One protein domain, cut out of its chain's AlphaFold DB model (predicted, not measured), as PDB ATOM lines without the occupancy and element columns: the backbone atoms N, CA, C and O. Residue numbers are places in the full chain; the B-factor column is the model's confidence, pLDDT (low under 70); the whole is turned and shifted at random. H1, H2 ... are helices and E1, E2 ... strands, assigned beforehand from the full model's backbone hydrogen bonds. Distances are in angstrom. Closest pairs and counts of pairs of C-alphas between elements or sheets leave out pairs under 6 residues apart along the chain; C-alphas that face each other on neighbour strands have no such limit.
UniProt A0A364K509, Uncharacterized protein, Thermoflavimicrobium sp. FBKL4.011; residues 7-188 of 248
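AT A GLANCE: This is residues 7 to 188 of the 248 residues of an uncharacterized protein of Thermoflavimicrobium sp. FBKL4.011 (UniProt A0A364K509). A small, strongly curled sheet of four strands, E1 to E4, sits at one end of an elongated body, with H4 beside it. From there the long helix H3 runs down the body, with H2 packed on it on one side and H5, followed by H6, on another; the kinked H1 closes the far end, where its residues 17 to 22 stick out. The printed part has 182 residues, with six named helices and four named strands that follow along the chain as H1 H2 H3 H4 E1 E2 E3 E4 H5 H6, and its class is mixed, helices and strands. The strands are antiparallel in the order E1 E2 E3 E4. The whole is only just compact, close to loose, with a radius of gyration of the C-alphas of 18.7 A and spans of 63 by 38 by 26 A.

HOW THE PARTS SIT: E1, residues 128 to 130, E2, 133 to 137, E3, 148 to 154, and E4, 162 to 166, form a meander, each strand the antiparallel neighbour of the one before. Across the neighbour strands E1 and E2, N 128 and O 135 are within hydrogen-bond range at 3.0 A; across E2 and E3, N 153 and O 136 are within it at 2.7 A; and across E3 and E4, N 150 and O 164 are within it at 2.8 A. H4, residues 110 to 123, is on this sheet, only just at the sheet's level with a height of 4.0 A; the closest C-alphas of H4 and E2 are those of Met 120 and Ala 137, 5.7 A. The hub H3, residues 63 to 90, touches H4 at Met 71 and Gly 122, C-alphas 4.4 A apart, at a steep tilt of 38 degrees, opposite ways. H2, residues 36 to 55, touches H3 at Ala 42 and Ala 83, C-alphas 4.5 A apart, at a shallow tilt of 29 degrees, opposite ways. H5, residues 168 to 179, touches H3 at Val 81 and Arg 178, C-alphas 6.0 A apart, at a shallow tilt of 21 degrees, the same way. H1, residues 7 to 27, touches H6, residues 181 to 188, with residues 8 to 16 alone; C-alphas 12 and 186 are closest, 5.8 A. Every O i to N i+4 pair is within hydrogen-bond range in H3, H5 and H6, against 11 of 17 in H1, 14 of 16 in H2 and 8 of 10 in H4.

IN THESE COORDINATES: H1 begins at C-alpha 7 (-47.981, 24.747, -19.969) and has a kink of 84 degrees near residue 19. H3 measures 40.6 A, H2 29.8 A, H1 24.1 A and E3 19.9 A. H6 ends at C-alpha 188 (-45.147, 16.623, -35.929).

THE WHOLE: The C-alphas farthest apart, of His 20 and Gly 158, are 65.4 A apart. The printed part has no cut, the link from H3 to H4, residues 91 to 109, is long, and no printed residue is under 70 in pLDDT.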
ATOM      1  N   GLU A   7     -46.928  24.894 -18.965       97.31
ATOM      2  CA  GLU A   7     -47.981  24.747 -19.969       97.31
ATOM      3  C   GLU A   7     -47.515  23.941 -21.189       97.31
ATOM      4  O   GLU A   7     -48.291  23.155 -21.723       97.31
ATOM      5  N   LEU A   8     -46.240  24.056 -21.585       98.50
ATOM      6  CA  LEU A   8     -45.725  23.398 -22.787       98.50
ATOM      7  C   LEU A   8     -45.672  21.867 -22.644       98.50
ATOM      8  O   LEU A   8     -46.032  21.143 -23.572       98.50
ATOM      9  N   ILE A   9     -45.258  21.346 -21.483       98.25
ATOM     10  CA  ILE A   9     -45.285  19.891 -21.248       98.25
ATOM     11  C   ILE A   9     -46.722  19.374 -21.121       98.25
ATOM     12  O   ILE A   9     -47.017  18.277 -21.597       98.25
ATOM     13  N   GLN A  10     -47.634  20.169 -20.554       98.00
ATOM     14  CA  GLN A  10     -49.047  19.796 -20.472       98.00
ATOM     15  C   GLN A  10     -49.708  19.768 -21.854       98.00
ATOM     16  O   GLN A  10     -50.453  18.836 -22.156       98.00
ATOM     17  N   GLU A  11     -49.389  20.727 -22.721       98.44
ATOM     18  CA  GLU A  11     -49.848  20.747 -24.109       98.44
ATOM     19  C   GLU A  11     -49.322  19.540 -24.892       98.44
ATOM     20  O   GLU A  11     -50.101  18.836 -25.539       98.44
ATOM     21  N   PHE A  12     -48.027  19.226 -24.765       98.56
ATOM     22  CA  PHE A  12     -47.449  18.030 -25.375       98.56
ATOM     23  C   PHE A  12     -48.134  16.750 -24.878       98.56
ATOM     24  O   PHE A  12     -48.541  15.912 -25.687       98.56
ATOM     25  N   ARG A  13     -48.334  16.608 -23.560       98.19
ATOM     26  CA  ARG A  13     -49.033  15.460 -22.964       98.19
ATOM     27  C   ARG A  13     -50.466  15.358 -23.477       98.19
ATOM     28  O   ARG A  13     -50.902  14.263 -23.833       98.19
ATOM     29  N   TRP A  14     -51.196  16.468 -23.539       97.88
ATOM     30  CA  TRP A  14     -52.548  16.487 -24.088       97.88
ATOM     31  C   TRP A  14     -52.551  16.035 -25.548       97.88
ATOM     32  O   TRP A  14     -53.311  15.136 -25.900       97.88
ATOM     33  N   LYS A  15     -51.648  16.575 -26.375       97.88
ATOM     34  CA  LYS A  15     -51.544  16.209 -27.789       97.88
ATOM     35  C   LYS A  15     -51.276  14.717 -27.979       97.88
ATOM     36  O   LYS A  15     -51.999  14.066 -28.731       97.88
ATOM     37  N   VAL A  16     -50.307  14.161 -27.251       97.62
ATOM     38  CA  VAL A  16     -49.955  12.730 -27.291       97.62
ATOM     39  C   VAL A  16     -51.144  11.826 -26.941       97.62
ATOM     40  O   VAL A  16     -51.296  10.762 -27.538       97.62
ATOM     41  N   ASN A  17     -51.995  12.236 -25.995       96.25
ATOM     42  CA  ASN A  17     -53.143  11.442 -25.538       96.25
ATOM     43  C   ASN A  17     -54.461  11.776 -26.263       96.25
ATOM     44  O   ASN A  17     -55.495  11.177 -25.975       96.25
ATOM     45  N   SER A  18     -54.445  12.738 -27.185       93.50
ATOM     46  CA  SER A  18     -55.623  13.154 -27.950       93.50
ATOM     47  C   SER A  18     -55.903  12.215 -29.136       93.50
ATOM     48  O   SER A  18     -55.240  11.192 -29.318       93.50
ATOM     49  N   ASN A  19     -56.897  12.567 -29.961       92.12
ATOM     50  CA  ASN A  19     -57.146  11.930 -31.258       92.12
ATOM     51  C   ASN A  19     -57.364  10.406 -31.183       92.12
ATOM     52  O   ASN A  19     -56.733   9.652 -31.918       92.12
ATOM     53  N   HIS A  20     -58.245   9.952 -30.281       89.44
ATOM     54  CA  HIS A  20     -58.535   8.523 -30.056       89.44
ATOM     55  C   HIS A  20     -57.277   7.702 -29.748       89.44
ATOM     56  O   HIS A  20     -57.068   6.617 -30.287       89.44
ATOM     57  N   TYR A  21     -56.389   8.273 -28.928       92.81
ATOM     58  CA  TYR A  21     -55.131   7.645 -28.541       92.81
ATOM     59  C   TYR A  21     -54.286   7.210 -29.751       92.81
ATOM     60  O   TYR A  21     -53.587   6.198 -29.701       92.81
ATOM     61  N   TYR A  22     -54.323   7.982 -30.845       94.69
ATOM     62  CA  TYR A  22     -53.606   7.676 -32.088       94.69
ATOM     63  C   TYR A  22     -52.127   7.345 -31.849       94.69
ATOM     64  O   TYR A  22     -51.626   6.333 -32.341       94.69
ATOM     65  N   VAL A  23     -51.434   8.162 -31.046       96.44
ATOM     66  CA  VAL A  23     -50.012   7.957 -30.733       96.44
ATOM     67  C   VAL A  23     -49.804   6.648 -29.965       96.44
ATOM     68  O   VAL A  23     -48.919   5.874 -30.315       96.44
ATOM     69  N   LEU A  24     -50.633   6.344 -28.963       95.31
ATOM     70  CA  LEU A  24     -50.580   5.056 -28.263       95.31
ATOM     71  C   LEU A  24     -50.780   3.898 -29.246       95.31
ATOM     72  O   LEU A  24     -49.936   3.009 -29.311       95.31
ATOM     73  N   ASN A  25     -51.848   3.928 -30.041       92.81
ATOM     74  CA  ASN A  25     -52.180   2.860 -30.982       92.81
ATOM     75  C   ASN A  25     -51.070   2.628 -32.019       92.81
ATOM     76  O   ASN A  25     -50.796   1.488 -32.390       92.81
ATOM     77  N   LYS A  26     -50.386   3.694 -32.447       93.31
ATOM     78  CA  LYS A  26     -49.265   3.622 -33.390       93.31
ATOM     79  C   LYS A  26     -47.961   3.138 -32.756       93.31
ATOM     80  O   LYS A  26     -47.210   2.410 -33.398       93.31
ATOM     81  N   TYR A  27     -47.663   3.559 -31.527       96.25
ATOM     82  CA  TYR A  27     -46.357   3.336 -30.896       96.25
ATOM     83  C   TYR A  27     -46.345   2.223 -29.832       96.25
ATOM     84  O   TYR A  27     -45.268   1.872 -29.341       96.25
ATOM     85  N   ALA A  28     -47.495   1.635 -29.483       94.94
ATOM     86  CA  ALA A  28     -47.583   0.483 -28.579       94.94
ATOM     87  C   ALA A  28     -46.914  -0.775 -29.158       94.94
ATOM     88  O   ALA A  28     -46.285  -1.528 -28.412       94.94
ATOM     89  N   ASP A  29     -46.994  -0.960 -30.476       93.69
ATOM     90  CA  ASP A  29     -46.229  -1.954 -31.232       93.69
ATOM     91  C   ASP A  29     -45.738  -1.338 -32.547       93.69
ATOM     92  O   ASP A  29     -46.422  -1.339 -33.569       93.69
ATOM     93  N   PHE A  30     -44.535  -0.770 -32.495       93.00
ATOM     94  CA  PHE A  30     -43.874  -0.156 -33.634       93.00
ATOM     95  C   PHE A  30     -42.673  -1.014 -34.043       93.00
ATOM     96  O   PHE A  30     -41.655  -1.056 -33.343       93.00
ATOM     97  N   ASP A  31     -42.786  -1.713 -35.173       92.50
ATOM     98  CA  ASP A  31     -41.789  -2.672 -35.669       92.50
ATOM     99  C   ASP A  31     -41.405  -3.747 -34.618       92.50
ATOM    100  O   ASP A  31     -40.226  -4.080 -34.446       92.50
ATOM    101  N   GLY A  32     -42.387  -4.277 -33.871       93.62
ATOM    102  CA  GLY A  32     -42.177  -5.296 -32.834       93.62
ATOM    103  C   GLY A  32     -41.632  -4.741 -31.516       93.62
ATOM    104  O   GLY A  32     -41.109  -5.497 -30.690       93.62
ATOM    105  N   LYS A  33     -41.674  -3.417 -31.324       95.12
ATOM    106  CA  LYS A  33     -41.155  -2.734 -30.134       95.12
ATOM    107  C   LYS A  33     -42.201  -1.802 -29.546       95.12
ATOM    108  O   LYS A  33     -42.803  -0.997 -30.246       95.12
ATOM    109  N   ASN A  34     -42.316  -1.830 -28.224       96.75
ATOM    110  CA  ASN A  34     -43.131  -0.873 -27.492       96.75
ATOM    111  C   ASN A  34     -42.365   0.449 -27.321       96.75
ATOM    112  O   ASN A  34     -41.537   0.597 -26.418       96.75
ATOM    113  N   LEU A  35     -42.615   1.399 -28.225       97.88
ATOM    114  CA  LEU A  35     -42.062   2.752 -28.149       97.88
ATOM    115  C   LEU A  35     -42.940   3.688 -27.308       97.88
ATOM    116  O   LEU A  35     -42.429   4.677 -26.784       97.88
ATOM    117  N   TRP A  36     -44.211   3.343 -27.097       97.81
ATOM    118  CA  TRP A  36     -45.123   4.059 -26.207       97.81
ATOM    119  C   TRP A  36     -44.559   4.202 -24.788       97.81
ATOM    120  O   TRP A  36     -44.564   5.298 -24.230       97.81
ATOM    121  N   SER A  37     -43.964   3.143 -24.228       98.00
ATOM    122  CA  SER A  37     -43.326   3.215 -22.903       98.00
ATOM    123  C   SER A  37     -42.210   4.263 -22.819       98.00
ATOM    124  O   SER A  37     -42.015   4.870 -21.766       98.00
ATOM    125  N   VAL A  38     -41.487   4.506 -23.919       98.25
ATOM    126  CA  VAL A  38     -40.455   5.554 -23.976       98.25
ATOM    127  C   VAL A  38     -41.101   6.938 -23.968       98.25
ATOM    128  O   VAL A  38     -40.614   7.818 -23.262       98.25
ATOM    129  N   ILE A  39     -42.205   7.117 -24.701       98.62
ATOM    130  CA  ILE A  39     -42.967   8.374 -24.742       98.62
ATOM    131  C   ILE A  39     -43.512   8.709 -23.347       98.62
ATOM    132  O   ILE A  39     -43.269   9.811 -22.860       98.62
ATOM    133  N   CYS A  40     -44.164   7.756 -22.668       98.31
ATOM    134  CA  CYS A  40     -44.652   7.946 -21.295       98.31
ATOM    135  C   CYS A  40     -43.529   8.348 -20.342       98.31
ATOM    136  O   CYS A  40     -43.620   9.376 -19.677       98.31
ATOM    137  N   SER A  41     -42.439   7.574 -20.325       98.56
ATOM    138  CA  SER A  41     -41.320   7.844 -19.425       98.56
ATOM    139  C   SER A  41     -40.692   9.215 -19.684       98.56
ATOM    140  O   SER A  41     -40.328   9.904 -18.733       98.56
ATOM    141  N   ALA A  42     -40.580   9.628 -20.949       98.75
ATOM    142  CA  ALA A  42     -40.076  10.946 -21.300       98.75
ATOM    143  C   ALA A  42     -40.997  12.065 -20.787       98.75
ATOM    144  O   ALA A  42     -40.496  12.996 -20.164       98.75
ATOM    145  N   MET A  43     -42.318  11.962 -20.986       98.38
ATOM    146  CA  MET A  43     -43.274  12.956 -20.476       98.38
ATOM    147  C   MET A  43     -43.200  13.089 -18.952       98.38
ATOM    148  O   MET A  43     -43.072  14.201 -18.445       98.38
ATOM    149  N   ASP A  44     -43.205  11.962 -18.236       98.50
ATOM    150  CA  ASP A  44     -43.192  11.948 -16.771       98.50
ATOM    151  C   ASP A  44     -41.916  12.595 -16.213       98.50
ATOM    152  O   ASP A  44     -41.976  13.418 -15.301       98.50
ATOM    153  N   TRP A  45     -40.748  12.275 -16.780       98.62
ATOM    154  CA  TRP A  45     -39.485  12.851 -16.311       98.62
ATOM    155  C   TRP A  45     -39.295  14.317 -16.702       98.62
ATOM    156  O   TRP A  45     -38.641  15.047 -15.954       98.62
ATOM    157  N   ILE A  46     -39.859  14.765 -17.831       98.75
ATOM    158  CA  ILE A  46     -39.885  16.194 -18.169       98.75
ATOM    159  C   ILE A  46     -40.747  16.942 -17.154       98.75
ATOM    160  O   ILE A  46     -40.284  17.936 -16.606       98.75
ATOM    161  N   GLU A  47     -41.955  16.455 -16.866       98.38
ATOM    162  CA  GLU A  47     -42.880  17.077 -15.912       98.38
ATOM    163  C   GLU A  47     -42.271  17.157 -14.505       98.38
ATOM    164  O   GLU A  47     -42.175  18.243 -13.938       98.38
ATOM    165  N   VAL A  48     -41.715  16.049 -13.997       98.19
ATOM    166  CA  VAL A  48     -41.005  16.015 -12.705       98.19
ATOM    167  C   VAL A  48     -39.886  17.056 -12.638       98.19
ATOM    168  O   VAL A  48     -39.708  17.714 -11.612       98.19
ATOM    169  N   ALA A  49     -39.101  17.201 -13.705       98.38
ATOM    170  CA  ALA A  49     -37.998  18.151 -13.726       98.38
ATOM    171  C   ALA A  49     -38.485  19.603 -13.832       98.38
ATOM    172  O   ALA A  49     -38.010  20.452 -13.079       98.38
ATOM    173  N   VAL A  50     -39.430  19.890 -14.730       98.06
ATOM    174  CA  VAL A  50     -39.993  21.234 -14.936       98.06
ATOM    175  C   VAL A  50     -40.648  21.749 -13.658       98.06
ATOM    176  O   VAL A  50     -40.330  22.860 -13.228       98.06
ATOM    177  N   ASP A  51     -41.463  20.923 -13.003       96.94
ATOM    178  CA  ASP A  51     -42.153  21.302 -11.769       96.94
ATOM    179  C   ASP A  51     -41.218  21.287 -10.554       96.94
ATOM    180  O   ASP A  51     -41.396  22.062  -9.616       96.94
ATOM    181  N   GLY A  52     -40.186  20.437 -10.558       97.50
ATOM    182  CA  GLY A  52     -39.242  20.306  -9.447       97.50
ATOM    183  C   GLY A  52     -38.176  21.405  -9.379       97.50
ATOM    184  O   GLY A  52     -37.780  21.810  -8.283       97.50
ATOM    185  N   ILE A  53     -37.701  21.908 -10.525       98.25
ATOM    186  CA  ILE A  53     -36.597  22.884 -10.600       98.25
ATOM    187  C   ILE A  53     -36.851  24.179  -9.803       98.25
ATOM    188  O   ILE A  53     -35.929  24.604  -9.097       98.25
ATOM    189  N   PRO A  54     -38.051  24.795  -9.826       97.38
ATOM    190  CA  PRO A  54     -38.342  25.998  -9.040       97.38
ATOM    191  C   PRO A  54     -38.103  25.852  -7.530       97.38
ATOM    192  O   PRO A  54     -37.843  26.849  -6.852       97.38
ATOM    193  N   TYR A  55     -38.153  24.625  -7.002       96.62
ATOM    194  CA  TYR A  55     -37.955  24.327  -5.580       96.62
ATOM    195  C   TYR A  55     -36.485  24.098  -5.193       96.62
ATOM    196  O   TYR A  55     -36.175  23.950  -4.008       96.62
ATOM    197  N   ILE A  56     -35.559  24.089  -6.157       96.88
ATOM    198  CA  ILE A  56     -34.131  23.888  -5.899       96.88
ATOM    199  C   ILE A  56     -33.492  25.197  -5.418       96.88
ATOM    200  O   ILE A  56     -33.483  26.215  -6.112       96.88
ATOM    201  N   GLN A  57     -32.908  25.172  -4.218       94.88
ATOM    202  CA  GLN A  57     -32.343  26.355  -3.569       94.88
ATOM    203  C   GLN A  57     -30.828  26.453  -3.773       94.88
ATOM    204  O   GLN A  57     -30.057  25.719  -3.168       94.88
ATOM    205  N   LEU A  58     -30.380  27.429  -4.565       94.31
ATOM    206  CA  LEU A  58     -28.948  27.679  -4.802       94.31
ATOM    207  C   LEU A  58     -28.314  28.679  -3.819       94.31
ATOM    208  O   LEU A  58     -27.158  29.062  -3.976       94.31
ATOM    209  N   LYS A  59     -29.065  29.144  -2.816       92.12
ATOM    210  CA  LYS A  59     -28.582  30.089  -1.803       92.12
ATOM    211  C   LYS A  59     -28.859  29.530  -0.420       92.12
ATOM    212  O   LYS A  59     -30.013  29.383  -0.034       92.12
ATOM    213  N   HIS A  60     -27.794  29.235   0.314       93.44
ATOM    214  CA  HIS A  60     -27.871  28.702   1.665       93.44
ATOM    215  C   HIS A  60     -26.553  28.964   2.411       93.44
ATOM    216  O   HIS A  60     -25.503  29.079   1.783       93.44
ATOM    217  N   GLN A  61     -26.592  29.046   3.745       91.94
ATOM    218  CA  GLN A  61     -25.390  29.294   4.563       91.94
ATOM    219  C   GLN A  61     -24.397  28.121   4.519       91.94
ATOM    220  O   GLN A  61     -23.188  28.311   4.580       91.94
ATOM    221  N   ASN A  62     -24.912  26.896   4.402       92.69
ATOM    222  CA  ASN A  62     -24.109  25.690   4.219       92.69
ATOM    223  C   ASN A  62     -23.752  25.503   2.734       92.69
ATOM    224  O   ASN A  62     -24.621  25.174   1.926       92.69
ATOM    225  N   THR A  63     -22.476  25.655   2.384       89.75
ATOM    226  CA  THR A  63     -21.958  25.506   1.012       89.75
ATOM    227  C   THR A  63     -22.050  24.076   0.473       89.75
ATOM    228  O   THR A  63     -22.214  23.886  -0.733       89.75
ATOM    229  N   ASN A  64     -22.024  23.062   1.345       92.44
ATOM    230  CA  ASN A  64     -22.236  21.670   0.937       92.44
ATOM    231  C   ASN A  64     -23.684  21.447   0.493       92.44
ATOM    232  O   ASN A  64     -23.920  20.753  -0.491       92.44
ATOM    233  N   PHE A  65     -24.645  22.080   1.178       94.88
ATOM    234  CA  PHE A  65     -26.042  22.067   0.743       94.88
ATOM    235  C   PHE A  65     -26.169  22.693  -0.647       94.88
ATOM    236  O   PHE A  65     -26.714  22.060  -1.541       94.88
ATOM    237  N   VAL A  66     -25.576  23.876  -0.858       94.56
ATOM    238  CA  VAL A  66     -25.595  24.539  -2.173       94.56
ATOM    239  C   VAL A  66     -24.971  23.651  -3.255       94.56
ATOM    240  O   VAL A  66     -25.510  23.566  -4.355       94.56
ATOM    241  N   SER A  67     -23.880  22.943  -2.943       94.12
ATOM    242  CA  SER A  67     -23.246  22.017  -3.890       94.12
ATOM    243  C   SER A  67     -24.161  20.856  -4.284       94.12
ATOM    244  O   SER A  67     -24.269  20.518  -5.462       94.12
ATOM    245  N   LEU A  68     -24.869  20.270  -3.315       95.69
ATOM    246  CA  LEU A  68     -25.859  19.226  -3.586       95.69
ATOM    247  C   LEU A  68     -27.059  19.767  -4.373       95.69
ATOM    248  O   LEU A  68     -27.543  19.094  -5.282       95.69
ATOM    249  N   SER A  69     -27.511  20.987  -4.079       96.69
ATOM    250  CA  SER A  69     -28.589  21.644  -4.824       96.69
ATOM    251  C   SER A  69     -28.191  21.947  -6.270       96.69
ATOM    252  O   SER A  69     -28.997  21.744  -7.174       96.69
ATOM    253  N   LEU A  70     -26.945  22.359  -6.523       97.06
ATOM    254  CA  LEU A  70     -26.435  22.534  -7.883       97.06
ATOM    255  C   LEU A  70     -26.385  21.202  -8.643       97.06
ATOM    256  O   LEU A  70     -26.831  21.133  -9.787       97.06
ATOM    257  N   MET A  71     -25.895  20.133  -8.005       97.12
ATOM    258  CA  MET A  71     -25.931  18.790  -8.591       97.12
ATOM    259  C   MET A  71     -27.366  18.389  -8.955       97.12
ATOM    260  O   MET A  71     -27.604  17.900 -10.060       97.12
ATOM    261  N   GLN A  72     -28.323  18.610  -8.049       97.69
ATOM    262  CA  GLN A  72     -29.735  18.317  -8.290       97.69
ATOM    263  C   GLN A  72     -30.280  19.106  -9.486       97.69
ATOM    264  O   GLN A  72     -30.956  18.522 -10.332       97.69
ATOM    265  N   LEU A  73     -29.946  20.397  -9.598       98.12
ATOM    266  CA  LEU A  73     -30.348  21.243 -10.722       98.12
ATOM    267  C   LEU A  73     -29.825  20.703 -12.055       98.12
ATOM    268  O   LEU A  73     -30.597  20.535 -12.996       98.12
ATOM    269  N   ILE A  74     -28.527  20.396 -12.126       98.31
ATOM    270  CA  ILE A  74     -27.893  19.888 -13.348       98.31
ATOM    271  C   ILE A  74     -28.502  18.539 -13.750       98.31
ATOM    272  O   ILE A  74     -28.753  18.304 -14.931       98.31
ATOM    273  N   CYS A  75     -28.776  17.657 -12.784       98.12
ATOM    274  CA  CYS A  75     -29.450  16.386 -13.044       98.12
ATOM    275  C   CYS A  75     -30.882  16.582 -13.560       98.12
ATOM    276  O   CYS A  75     -31.260  15.926 -14.525       98.12
ATOM    277  N   ALA A  76     -31.661  17.492 -12.969       98.38
ATOM    278  CA  ALA A  76     -33.018  17.789 -13.427       98.38
ATOM    279  C   ALA A  76     -33.027  18.353 -14.860       98.38
ATOM    280  O   ALA A  76     -33.814  17.920 -15.696       98.38
ATOM    281  N   MET A  77     -32.093  19.247 -15.184       98.56
ATOM    282  CA  MET A  77     -31.912  19.759 -16.546       98.56
ATOM    283  C   MET A  77     -31.499  18.659 -17.541       98.56
ATOM    284  O   MET A  77     -32.018  18.611 -18.657       98.56
ATOM    285  N   ASP A  78     -30.611  17.734 -17.145       98.25
ATOM    286  CA  ASP A  78     -30.240  16.585 -17.988       98.25
ATOM    287  C   ASP A  78     -31.442  15.671 -18.257       98.25
ATOM    288  O   ASP A  78     -31.575  15.183 -19.376       98.25
ATOM    289  N   LEU A  79     -32.342  15.474 -17.283       98.31
ATOM    290  CA  LEU A  79     -33.570  14.695 -17.485       98.31
ATOM    291  C   LEU A  79     -34.435  15.284 -18.605       98.31
ATOM    292  O   LEU A  79     -34.811  14.541 -19.512       98.31
ATOM    293  N   ILE A  80     -34.666  16.604 -18.598       98.75
ATOM    294  CA  ILE A  80     -35.415  17.297 -19.661       98.75
ATOM    295  C   ILE A  80     -34.752  17.048 -21.019       98.75
ATOM    296  O   ILE A  80     -35.387  16.568 -21.959       98.75
ATOM    297  N   VAL A  81     -33.448  17.316 -21.121       98.56
ATOM    298  CA  VAL A  81     -32.710  17.190 -22.385       98.56
ATOM    299  C   VAL A  81     -32.707  15.751 -22.900       98.56
ATOM    300  O   VAL A  81     -32.938  15.510 -24.086       98.56
ATOM    301  N   LYS A  82     -32.450  14.767 -22.032       98.38
ATOM    302  CA  LYS A  82     -32.420  13.357 -22.438       98.38
ATOM    303  C   LYS A  82     -33.786  12.865 -22.870       98.38
ATOM    304  O   LYS A  82     -33.848  12.169 -23.880       98.38
ATOM    305  N   ALA A  83     -34.841  13.228 -22.150       98.75
ATOM    306  CA  ALA A  83     -36.202  12.862 -22.509       98.75
ATOM    307  C   ALA A  83     -36.567  13.384 -23.907       98.75
ATOM    308  O   ALA A  83     -37.017  12.607 -24.745       98.75
ATOM    309  N   ILE A  84     -36.252  14.643 -24.216       98.81
ATOM    310  CA  ILE A  84     -36.534  15.239 -25.531       98.81
ATOM    311  C   ILE A  84     -35.741  14.561 -26.651       98.81
ATOM    312  O   ILE A  84     -36.314  14.195 -27.675       98.81
ATOM    313  N   ILE A  85     -34.450  14.287 -26.445       98.44
ATOM    314  CA  ILE A  85     -33.646  13.535 -27.425       98.44
ATOM    315  C   ILE A  85     -34.226  12.126 -27.650       98.44
ATOM    316  O   ILE A  85     -34.218  11.621 -28.774       98.44
ATOM    317  N   GLN A  86     -34.736  11.468 -26.601       98.38
ATOM    318  CA  GLN A  86     -35.407  10.173 -26.754       98.38
ATOM    319  C   GLN A  86     -36.706  10.285 -27.555       98.38
ATOM    320  O   GLN A  86     -36.955   9.408 -28.381       98.38
ATOM    321  N   LEU A  87     -37.497  11.343 -27.354       98.75
ATOM    322  CA  LEU A  87     -38.712  11.591 -28.131       98.75
ATOM    323  C   LEU A  87     -38.385  11.778 -29.616       98.75
ATOM    324  O   LEU A  87     -38.948  11.068 -30.441       98.75
ATOM    325  N   TYR A  88     -37.398  12.612 -29.955       98.56
ATOM    326  CA  TYR A  88     -36.923  12.770 -31.339       98.56
ATOM    327  C   TYR A  88     -36.535  11.432 -31.975       98.56
ATOM    328  O   TYR A  88     -36.931  11.128 -33.099       98.56
ATOM    329  N   ARG A  89     -35.823  10.578 -31.228       97.81
ATOM    330  CA  ARG A  89     -35.471   9.229 -31.688       97.81
ATOM    331  C   ARG A  89     -36.707   8.358 -31.940       97.81
ATOM    332  O   ARG A  89     -36.719   7.612 -32.915       97.81
ATOM    333  N   VAL A  90     -37.706   8.398 -31.055       97.56
ATOM    334  CA  VAL A  90     -38.945   7.610 -31.190       97.56
ATOM    335  C   VAL A  90     -39.743   8.054 -32.413       97.56
ATOM    336  O   VAL A  90     -40.139   7.205 -33.207       97.56
ATOM    337  N   PHE A  91     -39.892   9.364 -32.608       97.31
ATOM    338  CA  PHE A  91     -40.583   9.949 -33.758       97.31
ATOM    339  C   PHE A  91     -39.743   9.946 -35.048       97.31
ATOM    340  O   PHE A  91     -40.195  10.426 -36.080       97.31
ATOM    341  N   LYS A  92     -38.531   9.365 -35.019       96.12
ATOM    342  CA  LYS A  92     -37.595   9.285 -36.154       96.12
ATOM    343  C   LYS A  92     -37.304  10.657 -36.789       96.12
ATOM    344  O   LYS A  92     -37.173  10.762 -38.006       96.12
ATOM    345  N   LEU A  93     -37.187  11.687 -35.955       97.25
ATOM    346  CA  LEU A  93     -36.866  13.052 -36.360       97.25
ATOM    347  C   LEU A  93     -35.373  13.336 -36.201       97.25
ATOM    348  O   LEU A  93     -34.722  12.840 -35.275       97.25
ATOM    349  N   ASP A  94     -34.846  14.192 -37.073       97.19
ATOM    350  CA  ASP A  94     -33.481  14.694 -36.959       97.19
ATOM    351  C   ASP A  94     -33.376  15.671 -35.781       97.19
ATOM    352  O   ASP A  94     -34.110  16.653 -35.697       97.19
ATOM    353  N   TYR A  95     -32.454  15.406 -34.853       97.50
ATOM    354  CA  TYR A  95     -32.238  16.269 -33.694       97.50
ATOM    355  C   TYR A  95     -31.420  17.516 -34.084       97.50
ATOM    356  O   TYR A  95     -30.236  17.383 -34.421       97.50
ATOM    357  N   PRO A  96     -31.989  18.734 -33.997       97.06
ATOM    358  CA  PRO A  96     -31.385  19.925 -34.599       97.06
ATOM    359  C   PRO A  96     -30.104  20.401 -33.897       97.06
ATOM    360  O   PRO A  96     -29.273  21.062 -34.519       97.06
ATOM    361  N   TYR A  97     -29.898  20.045 -32.624       97.19
ATOM    362  CA  TYR A  97     -28.774  20.549 -31.822       97.19
ATOM    363  C   TYR A  97     -27.591  19.583 -31.698       97.19
ATOM    364  O   TYR A  97     -26.704  19.797 -30.872       97.19
ATOM    365  N   GLU A  98     -27.506  18.538 -32.530       94.81
ATOM    366  CA  GLU A  98     -26.418  17.547 -32.446       94.81
ATOM    367  C   GLU A  98     -25.012  18.181 -32.528       94.81
ATOM    368  O   GLU A  98     -24.058  17.716 -31.890       94.81
ATOM    369  N   LYS A  99     -24.884  19.259 -33.310       95.94
ATOM    370  CA  LYS A  99     -23.621  19.974 -33.564       95.94
ATOM    371  C   LYS A  99     -23.606  21.404 -33.018       95.94
ATOM    372  O   LYS A  99     -22.629  22.110 -33.257       95.94
ATOM    373  N   ASP A 100     -24.656  21.813 -32.316       96.88
ATOM    374  CA  ASP A 100     -24.811  23.164 -31.775       96.88
ATOM    375  C   ASP A 100     -23.715  23.492 -30.750       96.88
ATOM    376  O   ASP A 100     -23.320  22.629 -29.971       96.88
ATOM    377  N   GLN A 101     -23.194  24.717 -30.800       97.00
ATOM    378  CA  GLN A 101     -22.129  25.256 -29.929       97.00
ATOM    379  C   GLN A 101     -22.448  26.699 -29.503       97.00
ATOM    380  O   GLN A 101     -21.555  27.479 -29.152       97.00
ATOM    381  N   SER A 102     -23.714  27.094 -29.651       97.25
ATOM    382  CA  SER A 102     -24.155  28.478 -29.519       97.25
ATOM    383  C   SER A 102     -24.289  28.941 -28.073       97.25
ATOM    384  O   SER A 102     -24.399  30.145 -27.865       97.25
ATOM    385  N   ILE A 103     -24.253  28.031 -27.095       97.75
ATOM    386  CA  ILE A 103     -24.470  28.368 -25.686       97.75
ATOM    387  C   ILE A 103     -23.166  28.424 -24.901       97.75
ATOM    388  O   ILE A 103     -22.836  29.451 -24.321       97.75
ATOM    389  N   PHE A 104     -22.403  27.328 -24.866       96.69
ATOM    390  CA  PHE A 104     -21.222  27.263 -24.000       96.69
ATOM    391  C   PHE A 104     -19.941  27.741 -24.688       96.69
ATOM    392  O   PHE A 104     -18.907  27.889 -24.027       96.69
ATOM    393  N   HIS A 105     -19.994  27.939 -26.010       93.88
ATOM    394  CA  HIS A 105     -18.895  28.438 -26.842       93.88
ATOM    395  C   HIS A 105     -17.579  27.667 -26.660       93.88
ATOM    396  O   HIS A 105     -16.480  28.222 -26.706       93.88
ATOM    397  N   GLN A 106     -17.689  26.358 -26.440       93.62
ATOM    398  CA  GLN A 106     -16.545  25.467 -26.311       93.62
ATOM    399  C   GLN A 106     -16.198  24.842 -27.654       93.62
ATOM    400  O   GLN A 106     -17.043  24.709 -28.534       93.62
ATOM    401  N   ASN A 107     -14.967  24.345 -27.788       92.31
ATOM    402  CA  ASN A 107     -14.534  23.591 -28.969       92.31
ATOM    403  C   ASN A 107     -15.117  22.155 -29.003       92.31
ATOM    404  O   ASN A 107     -14.396  21.166 -29.156       92.31
ATOM    405  N   LYS A 108     -16.418  22.019 -28.733       94.69
ATOM    406  CA  LYS A 108     -17.227  20.802 -28.840       94.69
ATOM    407  C   LYS A 108     -18.714  21.168 -28.758       94.69
ATOM    408  O   LYS A 108     -19.034  22.144 -28.092       94.69
ATOM    409  N   PRO A 109     -19.607  20.343 -29.336       97.50
ATOM    410  CA  PRO A 109     -21.049  20.531 -29.214       97.50
ATOM    411  C   PRO A 109     -21.520  20.701 -27.769       97.50
ATOM    412  O   PRO A 109     -21.031  19.997 -26.876       97.50
ATOM    413  N   ASP A 110     -22.511  21.560 -27.563       98.25
ATOM    414  CA  ASP A 110     -23.060  21.916 -26.257       98.25
ATOM    415  C   ASP A 110     -23.566  20.678 -25.509       98.25
ATOM    416  O   ASP A 110     -23.254  20.495 -24.338       98.25
ATOM    417  N   ASP A 111     -24.201  19.730 -26.200       97.62
ATOM    418  CA  ASP A 111     -24.637  18.454 -25.618       97.62
ATOM    419  C   ASP A 111     -23.473  17.595 -25.092       97.62
ATOM    420  O   ASP A 111     -23.619  16.814 -24.142       97.62
ATOM    421  N   LYS A 112     -22.294  17.693 -25.720       96.81
ATOM    422  CA  LYS A 112     -21.076  17.026 -25.239       96.81
ATOM    423  C   LYS A 112     -20.460  17.804 -24.084       96.81
ATOM    424  O   LYS A 112     -19.990  17.176 -23.137       96.81
ATOM    425  N   TYR A 113     -20.464  19.131 -24.138       97.25
ATOM    426  CA  TYR A 113     -19.933  19.948 -23.054       97.25
ATOM    427  C   TYR A 113     -20.791  19.871 -21.787       97.25
ATOM    428  O   TYR A 113     -20.256  19.655 -20.704       97.25
ATOM    429  N   PHE A 114     -22.116  19.892 -21.902       97.75
ATOM    430  CA  PHE A 114     -23.021  19.726 -20.770       97.75
ATOM    431  C   PHE A 114     -22.824  18.378 -20.057       97.75
ATOM    432  O   PHE A 114     -22.851  18.312 -18.828       97.75
ATOM    433  N   LYS A 115     -22.501  17.296 -20.786       96.00
ATOM    434  CA  LYS A 115     -22.087  16.022 -20.161       96.00
ATOM    435  C   LYS A 115     -20.824  16.172 -19.309       96.00
ATOM    436  O   LYS A 115     -20.722  15.507 -18.279       96.00
ATOM    437  N   HIS A 116     -19.875  17.014 -19.725       95.06
ATOM    438  CA  HIS A 116     -18.684  17.315 -18.928       95.06
ATOM    439  C   HIS A 116     -19.067  18.111 -17.678       95.06
ATOM    440  O   HIS A 116     -18.630  17.740 -16.590       95.06
ATOM    441  N   ILE A 117     -19.930  19.127 -17.802       96.81
ATOM    442  CA  ILE A 117     -20.461  19.875 -16.651       96.81
ATOM    443  C   ILE A 117     -21.114  18.911 -15.653       96.81
ATOM    444  O   ILE A 117     -20.713  18.867 -14.493       96.81
ATOM    445  N   ARG A 118     -22.042  18.057 -16.104       96.31
ATOM    446  CA  ARG A 118     -22.716  17.057 -15.257       96.31
ATOM    447  C   ARG A 118     -21.744  16.103 -14.567       96.31
ATOM    448  O   ARG A 118     -21.969  15.721 -13.419       96.31
ATOM    449  N   ALA A 119     -20.680  15.695 -15.254       95.62
ATOM    450  CA  ALA A 119     -19.662  14.838 -14.665       95.62
ATOM    451  C   ALA A 119     -18.882  15.569 -13.561       95.62
ATOM    452  O   ALA A 119     -18.737  15.017 -12.473       95.62
ATOM    453  N   MET A 120     -18.423  16.798 -13.828       95.94
ATOM    454  CA  MET A 120     -17.575  17.587 -12.923       95.94
ATOM    455  C   MET A 120     -18.330  18.143 -11.710       95.94
ATOM    456  O   MET A 120     -17.811  18.097 -10.603       95.94
ATOM    457  N   PHE A 121     -19.546  18.648 -11.910       95.62
ATOM    458  CA  PHE A 121     -20.321  19.363 -10.889       95.62
ATOM    459  C   PHE A 121     -21.349  18.480 -10.164       95.62
ATOM    460  O   PHE A 121     -22.089  18.976  -9.319       95.62
ATOM    461  N   GLY A 122     -21.434  17.185 -10.488       86.69
ATOM    462  CA  GLY A 122     -22.489  16.338  -9.935       86.69
ATOM    463  C   GLY A 122     -22.171  14.852  -9.870       86.69
ATOM    464  O   GLY A 122     -21.843  14.323  -8.815       86.69
ATOM    465  N   VAL A 123     -22.319  14.147 -10.992       87.62
ATOM    466  CA  VAL A 123     -22.542  12.688 -10.970       87.62
ATOM    467  C   VAL A 123     -21.244  11.875 -10.906       87.62
ATOM    468  O   VAL A 123     -21.245  10.743 -10.422       87.62
ATOM    469  N   HIS A 124     -20.120  12.424 -11.376       91.81
ATOM    470  CA  HIS A 124     -18.840  11.706 -11.430       91.81
ATOM    471  C   HIS A 124     -17.611  12.520 -10.967       91.81
ATOM    472  O   HIS A 124     -16.526  12.292 -11.512       91.81
ATOM    473  N   PRO A 125     -17.707  13.422  -9.966       92.62
ATOM    474  CA  PRO A 125     -16.621  14.346  -9.635       92.62
ATOM    475  C   PRO A 125     -15.339  13.614  -9.225       92.62
ATOM    476  O   PRO A 125     -14.248  14.073  -9.522       92.62
ATOM    477  N   VAL A 126     -15.440  12.427  -8.622       93.88
ATOM    478  CA  VAL A 126     -14.284  11.650  -8.138       93.88
ATOM    479  C   VAL A 126     -13.765  10.595  -9.129       93.88
ATOM    480  O   VAL A 126     -12.943   9.758  -8.761       93.88
ATOM    481  N   ASN A 127     -14.258  10.569 -10.372       93.25
ATOM    482  CA  ASN A 127     -13.838   9.584 -11.381       93.25
ATOM    483  C   ASN A 127     -13.996  10.122 -12.813       93.25
ATOM    484  O   ASN A 127     -14.627   9.494 -13.669       93.25
ATOM    485  N   LEU A 128     -13.436  11.302 -13.069       93.12
ATOM    486  CA  LEU A 128     -13.443  11.921 -14.392       93.12
ATOM    487  C   LEU A 128     -12.368  11.283 -15.279       93.12
ATOM    488  O   LEU A 128     -11.286  10.918 -14.809       93.12
ATOM    489  N   LYS A 129     -12.658  11.160 -16.577       90.50
ATOM    490  CA  LYS A 129     -11.746  10.574 -17.567       90.50
ATOM    491  C   LYS A 129     -11.639  11.458 -18.799       90.50
ATOM    492  O   LYS A 129     -12.662  11.869 -19.342       90.50
ATOM    493  N   ASP A 130     -10.411  11.660 -19.262       85.38
ATOM    494  CA  ASP A 130     -10.114  12.227 -20.579       85.38
ATOM    495  C   ASP A 130      -9.034  11.367 -21.251       85.38
ATOM    496  O   ASP A 130      -7.874  11.331 -20.832       85.38
ATOM    497  N   GLY A 131      -9.442  10.557 -22.229       86.19
ATOM    498  CA  GLY A 131      -8.598   9.498 -22.780       86.19
ATOM    499  C   GLY A 131      -8.157   8.488 -21.710       86.19
ATOM    500  O   GLY A 131      -8.986   7.818 -21.091       86.19
ATOM    501  N   LYS A 132      -6.838   8.349 -21.516       85.44
ATOM    502  CA  LYS A 132      -6.236   7.475 -20.488       85.44
ATOM    503  C   LYS A 132      -6.034   8.180 -19.141       85.44
ATOM    504  O   LYS A 132      -5.756   7.506 -18.151       85.44
ATOM    505  N   GLU A 133      -6.184   9.500 -19.104       88.50
ATOM    506  CA  GLU A 133      -5.931  10.315 -17.922       88.50
ATOM    507  C   GLU A 133      -7.136  10.356 -16.986       88.50
ATOM    508  O   GLU A 133      -8.293  10.326 -17.420       88.50
ATOM    509  N   ARG A 134      -6.850  10.434 -15.682       93.06
ATOM    510  CA  ARG A 134      -7.860  10.542 -14.625       93.06
ATOM    511  C   ARG A 134      -7.813  11.906 -13.961       93.06
ATOM    512  O   ARG A 134      -6.732  12.443 -13.705       93.06
ATOM    513  N   TYR A 135      -8.998  12.411 -13.643       95.25
ATOM    514  CA  TYR A 135      -9.183  13.687 -12.971       95.25
ATOM    515  C   TYR A 135     -10.208  13.578 -11.842       95.25
ATOM    516  O   TYR A 135     -11.036  12.661 -11.812       95.25
ATOM    517  N   PHE A 136     -10.147  14.538 -10.923       96.06
ATOM    518  CA  PHE A 136     -11.001  14.616  -9.743       96.06
ATOM    519  C   PHE A 136     -11.427  16.069  -9.537       96.06
ATOM    520  O   PHE A 136     -10.574  16.944  -9.507       96.06
ATOM    521  N   ALA A 137     -12.718  16.346  -9.419       96.31
ATOM    522  CA  ALA A 137     -13.249  17.678  -9.162       96.31
ATOM    523  C   ALA A 137     -13.484  17.904  -7.661       96.31
ATOM    524  O   ALA A 137     -13.905  16.995  -6.940       96.31
ATOM    525  N   SER A 138     -13.224  19.127  -7.202       94.62
ATOM    526  CA  SER A 138     -13.620  19.617  -5.880       94.62
ATOM    527  C   SER A 138     -15.140  19.773  -5.759       94.62
ATOM    528  O   SER A 138     -15.878  19.646  -6.736       94.62
ATOM    529  N   TRP A 139     -15.622  20.135  -4.565       91.69
ATOM    530  CA  TRP A 139     -16.989  20.645  -4.421       91.69
ATOM    531  C   TRP A 139     -17.188  21.919  -5.258       91.69
ATOM    532  O   TRP A 139     -16.241  22.679  -5.502       91.69
ATOM    533  N   SER A 140     -18.429  22.158  -5.679       93.31
ATOM    534  CA  SER A 140     -18.812  23.365  -6.408       93.31
ATOM    535  C   SER A 140     -18.852  24.569  -5.474       93.31
ATOM    536  O   SER A 140     -19.642  24.624  -4.534       93.31
ATOM    537  N   THR A 141     -18.001  25.548  -5.739       89.50
ATOM    538  CA  THR A 141     -17.878  26.762  -4.935       89.50
ATOM    539  C   THR A 141     -18.641  27.900  -5.611       89.50
ATOM    540  O   THR A 141     -18.358  28.186  -6.777       89.50
ATOM    541  N   PRO A 142     -19.607  28.539  -4.927       89.50
ATOM    542  CA  PRO A 142     -20.316  29.689  -5.475       89.50
ATOM    543  C   PRO A 142     -19.408  30.926  -5.544       89.50
ATOM    544  O   PRO A 142     -18.606  31.146  -4.636       89.50
ATOM    545  N   ASN A 143     -19.591  31.760  -6.571       82.62
ATOM    546  CA  ASN A 143     -18.966  33.085  -6.726       82.62
ATOM    547  C   ASN A 143     -17.423  33.104  -6.676       82.62
ATOM    548  O   ASN A 143     -16.835  34.050  -6.150       82.62
ATOM    549  N   LEU A 144     -16.756  32.061  -7.183       77.62
ATOM    550  CA  LEU A 144     -15.289  32.053  -7.277       77.62
ATOM    551  C   LEU A 144     -14.782  32.803  -8.521       77.62
ATOM    552  O   LEU A 144     -13.805  33.539  -8.432       77.62
ATOM    553  N   ALA A 145     -15.443  32.623  -9.665       79.69
ATOM    554  CA  ALA A 145     -15.170  33.359 -10.902       79.69
ATOM    555  C   ALA A 145     -16.480  33.683 -11.626       79.69
ATOM    556  O   ALA A 145     -16.790  34.855 -11.811       79.69
ATOM    557  N   ASP A 146     -17.269  32.647 -11.912       89.06
ATOM    558  CA  ASP A 146     -18.664  32.754 -12.359       89.06
ATOM    559  C   ASP A 146     -19.617  32.374 -11.205       89.06
ATOM    560  O   ASP A 146     -19.201  32.316 -10.039       89.06
ATOM    561  N   ASP A 147     -20.880  32.055 -11.515       93.75
ATOM    562  CA  ASP A 147     -21.873  31.619 -10.523       93.75
ATOM    563  C   ASP A 147     -21.365  30.438  -9.686       93.75
ATOM    564  O   ASP A 147     -21.474  30.449  -8.457       93.75
ATOM    565  N   PHE A 148     -20.773  29.433 -10.342       95.62
ATOM    566  CA  PHE A 148     -20.173  28.273  -9.685       95.62
ATOM    567  C   PHE A 148     -18.854  27.872 -10.324       95.62
ATOM    568  O   PHE A 148     -18.634  28.044 -11.520       95.62
ATOM    569  N   SER A 149     -17.950  27.307  -9.527       96.06
ATOM    570  CA  SER A 149     -16.677  26.784 -10.023       96.06
ATOM    571  C   SER A 149     -16.229  25.529  -9.285       96.06
ATOM    572  O   SER A 149     -16.539  25.343  -8.109       96.06
ATOM    573  N   VAL A 150     -15.463  24.684  -9.968       95.44
ATOM    574  CA  VAL A 150     -14.751  23.536  -9.394       95.44
ATOM    575  C   VAL A 150     -13.275  23.608  -9.760       95.44
ATOM    576  O   VAL A 150     -12.910  24.087 -10.834       95.44
ATOM    577  N   ILE A 151     -12.427  23.093  -8.877       95.44
ATOM    578  CA  ILE A 151     -11.021  22.825  -9.169       95.44
ATOM    579  C   ILE A 151     -10.912  21.361  -9.586       95.44
ATOM    580  O   ILE A 151     -11.334  20.468  -8.854       95.44
ATOM    581  N   VAL A 152     -10.350  21.115 -10.764       95.94
ATOM    582  CA  VAL A 152     -10.117  19.784 -11.318       95.94
ATOM    583  C   VAL A 152      -8.647  19.419 -11.140       95.94
ATOM    584  O   VAL A 152      -7.755  19.992 -11.767       95.94
ATOM    585  N   TYR A 153      -8.405  18.443 -10.273       95.81
ATOM    586  CA  TYR A 153      -7.102  17.876  -9.963       95.81
ATOM    587  C   TYR A 153      -6.744  16.787 -10.975       95.81
ATOM    588  O   TYR A 153      -7.573  15.932 -11.301       95.81
ATOM    589  N   SER A 154      -5.499  16.781 -11.448       94.19
ATOM    590  CA  SER A 154      -4.976  15.682 -12.260       94.19
ATOM    591  C   SER A 154      -4.413  14.565 -11.384       94.19
ATOM    592  O   SER A 154      -3.844  14.817 -10.326       94.19
ATOM    593  N   HIS A 155      -4.523  13.322 -11.850       92.94
ATOM    594  CA  HIS A 155      -3.783  12.202 -11.268       92.94
ATOM    595  C   HIS A 155      -2.270  12.258 -11.560       92.94
ATOM    596  O   HIS A 155      -1.490  11.602 -10.873       92.94
ATOM    597  N   GLN A 156      -1.841  13.012 -12.579       92.94
ATOM    598  CA  GLN A 156      -0.433  13.104 -12.966       92.94
ATOM    599  C   GLN A 156       0.356  14.009 -12.015       92.94
ATOM    600  O   GLN A 156      -0.031  15.148 -11.751       92.94
ATOM    601  N   VAL A 157       1.507  13.519 -11.550       91.81
ATOM    602  CA  VAL A 157       2.422  14.284 -10.695       91.81
ATOM    603  C   VAL A 157       2.932  15.521 -11.438       91.81
ATOM    604  O   VAL A 157       3.375  15.425 -12.580       91.81
ATOM    605  N   GLY A 158       2.888  16.678 -10.775       91.50
ATOM    606  CA  GLY A 158       3.409  17.942 -11.304       91.50
ATOM    607  C   GLY A 158       2.489  18.662 -12.293       91.50
ATOM    608  O   GLY A 158       2.846  19.742 -12.754       91.50
ATOM    609  N   LYS A 159       1.311  18.109 -12.610       93.50
ATOM    610  CA  LYS A 159       0.327  18.784 -13.459       93.50
ATOM    611  C   LYS A 159      -0.531  19.742 -12.636       93.50
ATOM    612  O   LYS A 159      -1.062  19.373 -11.589       93.50
ATOM    613  N   GLU A 160      -0.663  20.970 -13.125       93.19
ATOM    614  CA  GLU A 160      -1.447  22.012 -12.465       93.19
ATOM    615  C   GLU A 160      -2.940  21.670 -12.427       93.19
ATOM    616  O   GLU A 160      -3.473  20.958 -13.285       93.19
ATOM    617  N   SER A 161      -3.613  22.183 -11.397       93.94
ATOM    618  CA  SER A 161      -5.063  22.060 -11.270       93.94
ATOM    619  C   SER A 161      -5.758  23.069 -12.173       93.94
ATOM    620  O   SER A 161      -5.298  24.199 -12.316       93.94
ATOM    621  N   ILE A 162      -6.884  22.669 -12.756       94.19
ATOM    622  CA  ILE A 162      -7.629  23.493 -13.711       94.19
ATOM    623  C   ILE A 162      -8.920  23.954 -13.050       94.19
ATOM    624  O   ILE A 162      -9.676  23.134 -12.532       94.19
ATOM    625  N   GLN A 163      -9.197  25.253 -13.076       94.69
ATOM    626  CA  GLN A 163     -10.496  25.767 -12.659       94.69
ATOM    627  C   GLN A 163     -11.493  25.658 -13.816       94.69
ATOM    628  O   GLN A 163     -11.215  26.112 -14.924       94.69
ATOM    629  N   HIS A 164     -12.665  25.094 -13.541       94.56
ATOM    630  CA  HIS A 164     -13.810  25.128 -14.446       94.56
ATOM    631  C   HIS A 164     -14.948  25.899 -13.794       94.56
ATOM    632  O   HIS A 164     -15.319  25.608 -12.656       94.56
ATOM    633  N   SER A 165     -15.508  26.851 -14.531       95.00
ATOM    634  CA  SER A 165     -16.556  27.757 -14.067       95.00
ATOM    635  C   SER A 165     -17.783  27.655 -14.979       95.00
ATOM    636  O   SER A 165     -17.658  27.271 -16.145       95.00
ATOM    637  N   ILE A 166     -18.972  27.880 -14.416       96.06
ATOM    638  CA  ILE A 166     -20.255  27.810 -15.127       96.06
ATOM    639  C   ILE A 166     -21.169  28.958 -14.699       96.06
ATOM    640  O   ILE A 166     -21.208  29.307 -13.516       96.06
ATOM    641  N   ASN A 167     -21.964  29.462 -15.646       96.50
ATOM    642  CA  ASN A 167     -23.090  30.352 -15.375       96.50
ATOM    643  C   ASN A 167     -24.398  29.562 -15.360       96.50
ATOM    644  O   ASN A 167     -24.661  28.729 -16.232       96.50
ATOM    645  N   ILE A 168     -25.259  29.862 -14.394       96.69
ATOM    646  CA  ILE A 168     -26.601  29.289 -14.314       96.69
ATOM    647  C   ILE A 168     -27.447  29.739 -15.508       96.69
ATOM    648  O   ILE A 168     -28.241  28.945 -16.009       96.69
ATOM    649  N   SER A 169     -27.255  30.968 -16.002       96.81
ATOM    650  CA  SER A 169     -27.935  31.467 -17.206       96.81
ATOM    651  C   SER A 169     -27.706  30.565 -18.413       96.81
ATOM    652  O   SER A 169     -28.666  30.232 -19.103       96.81
ATOM    653  N   ASP A 170     -26.471  30.111 -18.621       97.94
ATOM    654  CA  ASP A 170     -26.099  29.297 -19.780       97.94
ATOM    655  C   ASP A 170     -26.725  27.903 -19.666       97.94
ATOM    656  O   ASP A 170     -27.243  27.366 -20.643       97.94
ATOM    657  N   LEU A 171     -26.772  27.335 -18.452       98.19
ATOM    658  CA  LEU A 171     -27.471  26.070 -18.198       98.19
ATOM    659  C   LEU A 171     -28.977  26.176 -18.475       98.19
ATOM    660  O   LEU A 171     -29.571  25.269 -19.068       98.19
ATOM    661  N   VAL A 172     -29.597  27.280 -18.048       98.31
ATOM    662  CA  VAL A 172     -31.020  27.547 -18.286       98.31
ATOM    663  C   VAL A 172     -31.283  27.748 -19.772       98.31
ATOM    664  O   VAL A 172     -32.214  27.143 -20.294       98.31
ATOM    665  N   GLN A 173     -30.459  28.533 -20.466       98.38
ATOM    666  CA  GLN A 173     -30.597  28.782 -21.899       98.38
ATOM    667  C   GLN A 173     -30.427  27.493 -22.706       98.38
ATOM    668  O   GLN A 173     -31.290  27.175 -23.524       98.38
ATOM    669  N   TYR A 174     -29.382  26.712 -22.415       98.62
ATOM    670  CA  TYR A 174     -29.154  25.391 -22.997       98.62
ATOM    671  C   TYR A 174     -30.382  24.498 -22.823       98.62
ATOM    672  O   TYR A 174     -30.912  23.978 -23.802       98.62
ATOM    673  N   THR A 175     -30.881  24.361 -21.592       98.75
ATOM    674  CA  THR A 175     -32.020  23.484 -21.295       98.75
ATOM    675  C   THR A 175     -33.298  23.989 -21.955       98.75
ATOM    676  O   THR A 175     -34.015  23.197 -22.558       98.75
ATOM    677  N   ASN A 176     -33.565  25.299 -21.903       98.44
ATOM    678  CA  ASN A 176     -34.763  25.897 -22.487       98.44
ATOM    679  C   ASN A 176     -34.787  25.713 -24.005       98.44
ATOM    680  O   ASN A 176     -35.813  25.350 -24.560       98.44
ATOM    681  N   GLN A 177     -33.650  25.887 -24.676       97.94
ATOM    682  CA  GLN A 177     -33.553  25.692 -26.119       97.94
ATOM    683  C   GLN A 177     -33.923  24.259 -26.538       97.94
ATOM    684  O   GLN A 177     -34.596  24.077 -27.548       97.94
ATOM    685  N   ARG A 178     -33.541  23.244 -25.746       98.44
ATOM    686  CA  ARG A 178     -33.995  21.860 -25.969       98.44
ATOM    687  C   ARG A 178     -35.457  21.688 -25.567       98.44
ATOM    688  O   ARG A 178     -36.186  21.032 -26.295       98.44
ATOM    689  N   TYR A 179     -35.891  22.281 -24.456       98.75
ATOM    690  CA  TYR A 179     -37.274  22.213 -23.973       98.75
ATOM    691  C   TYR A 179     -38.292  22.698 -25.009       98.75
ATOM    692  O   TYR A 179     -39.303  22.042 -25.240       98.75
ATOM    693  N   GLN A 180     -37.972  23.786 -25.708       98.50
ATOM    694  CA  GLN A 180     -38.816  24.353 -26.761       98.50
ATOM    695  C   GLN A 180     -38.990  23.431 -27.977       98.50
ATOM    696  O   GLN A 180     -39.952  23.594 -28.720       98.50
ATOM    697  N   LEU A 181     -38.149  22.401 -28.147       98.62
ATOM    698  CA  LEU A 181     -38.352  21.387 -29.188       98.62
ATOM    699  C   LEU A 181     -39.618  20.542 -28.975       98.62
ATOM    700  O   LEU A 181     -40.010  19.812 -29.882       98.62
ATOM    701  N   LEU A 182     -40.267  20.620 -27.805       98.75
ATOM    702  CA  LEU A 182     -41.606  20.056 -27.623       98.75
ATOM    703  C   LEU A 182     -42.614  20.657 -28.612       98.75
ATOM    704  O   LEU A 182     -43.497  19.931 -29.050       98.75
ATOM    705  N   ILE A 183     -42.458  21.923 -29.021       98.62
ATOM    706  CA  ILE A 183     -43.322  22.560 -30.029       98.62
ATOM    707  C   ILE A 183     -43.214  21.821 -31.366       98.62
ATOM    708  O   ILE A 183     -44.225  21.458 -31.963       98.62
ATOM    709  N   ASP A 184     -41.992  21.525 -31.807       98.31
ATOM    710  CA  ASP A 184     -41.758  20.785 -33.050       98.31
ATOM    711  C   ASP A 184     -42.355  19.372 -32.981       98.31
ATOM    712  O   ASP A 184     -42.917  18.876 -33.956       98.31
ATOM    713  N   LEU A 185     -42.277  18.730 -31.809       98.69
ATOM    714  CA  LEU A 185     -42.879  17.418 -31.575       98.69
ATOM    715  C   LEU A 185     -44.413  17.463 -31.577       98.69
ATOM    716  O   LEU A 185     -45.035  16.543 -32.104       98.69
ATOM    717  N   ILE A 186     -45.021  18.511 -31.013       98.62
ATOM    718  CA  ILE A 186     -46.475  18.741 -31.064       98.62
ATOM    719  C   ILE A 186     -46.918  18.855 -32.522       98.62
ATOM    720  O   ILE A 186     -47.786  18.093 -32.945       98.62
ATOM    721  N   ASN A 187     -46.273  19.736 -33.289       98.25
ATOM    722  CA  ASN A 187     -46.588  19.956 -34.701       98.25
ATOM    723  C   ASN A 187     -46.426  18.666 -35.513       98.25
ATOM    724  O   ASN A 187     -47.295  18.312 -36.302       98.25
ATOM    725  N   HIS A 188     -45.357  17.904 -35.265       98.00
ATOM    726  CA  HIS A 188     -45.147  16.623 -35.929       98.00
ATOM    727  C   HIS A 188     -46.282  15.620 -35.662       98.00
ATOM    728  O   HIS A 188     -46.721  14.937 -36.584       98.00
TER     729      HIS A 188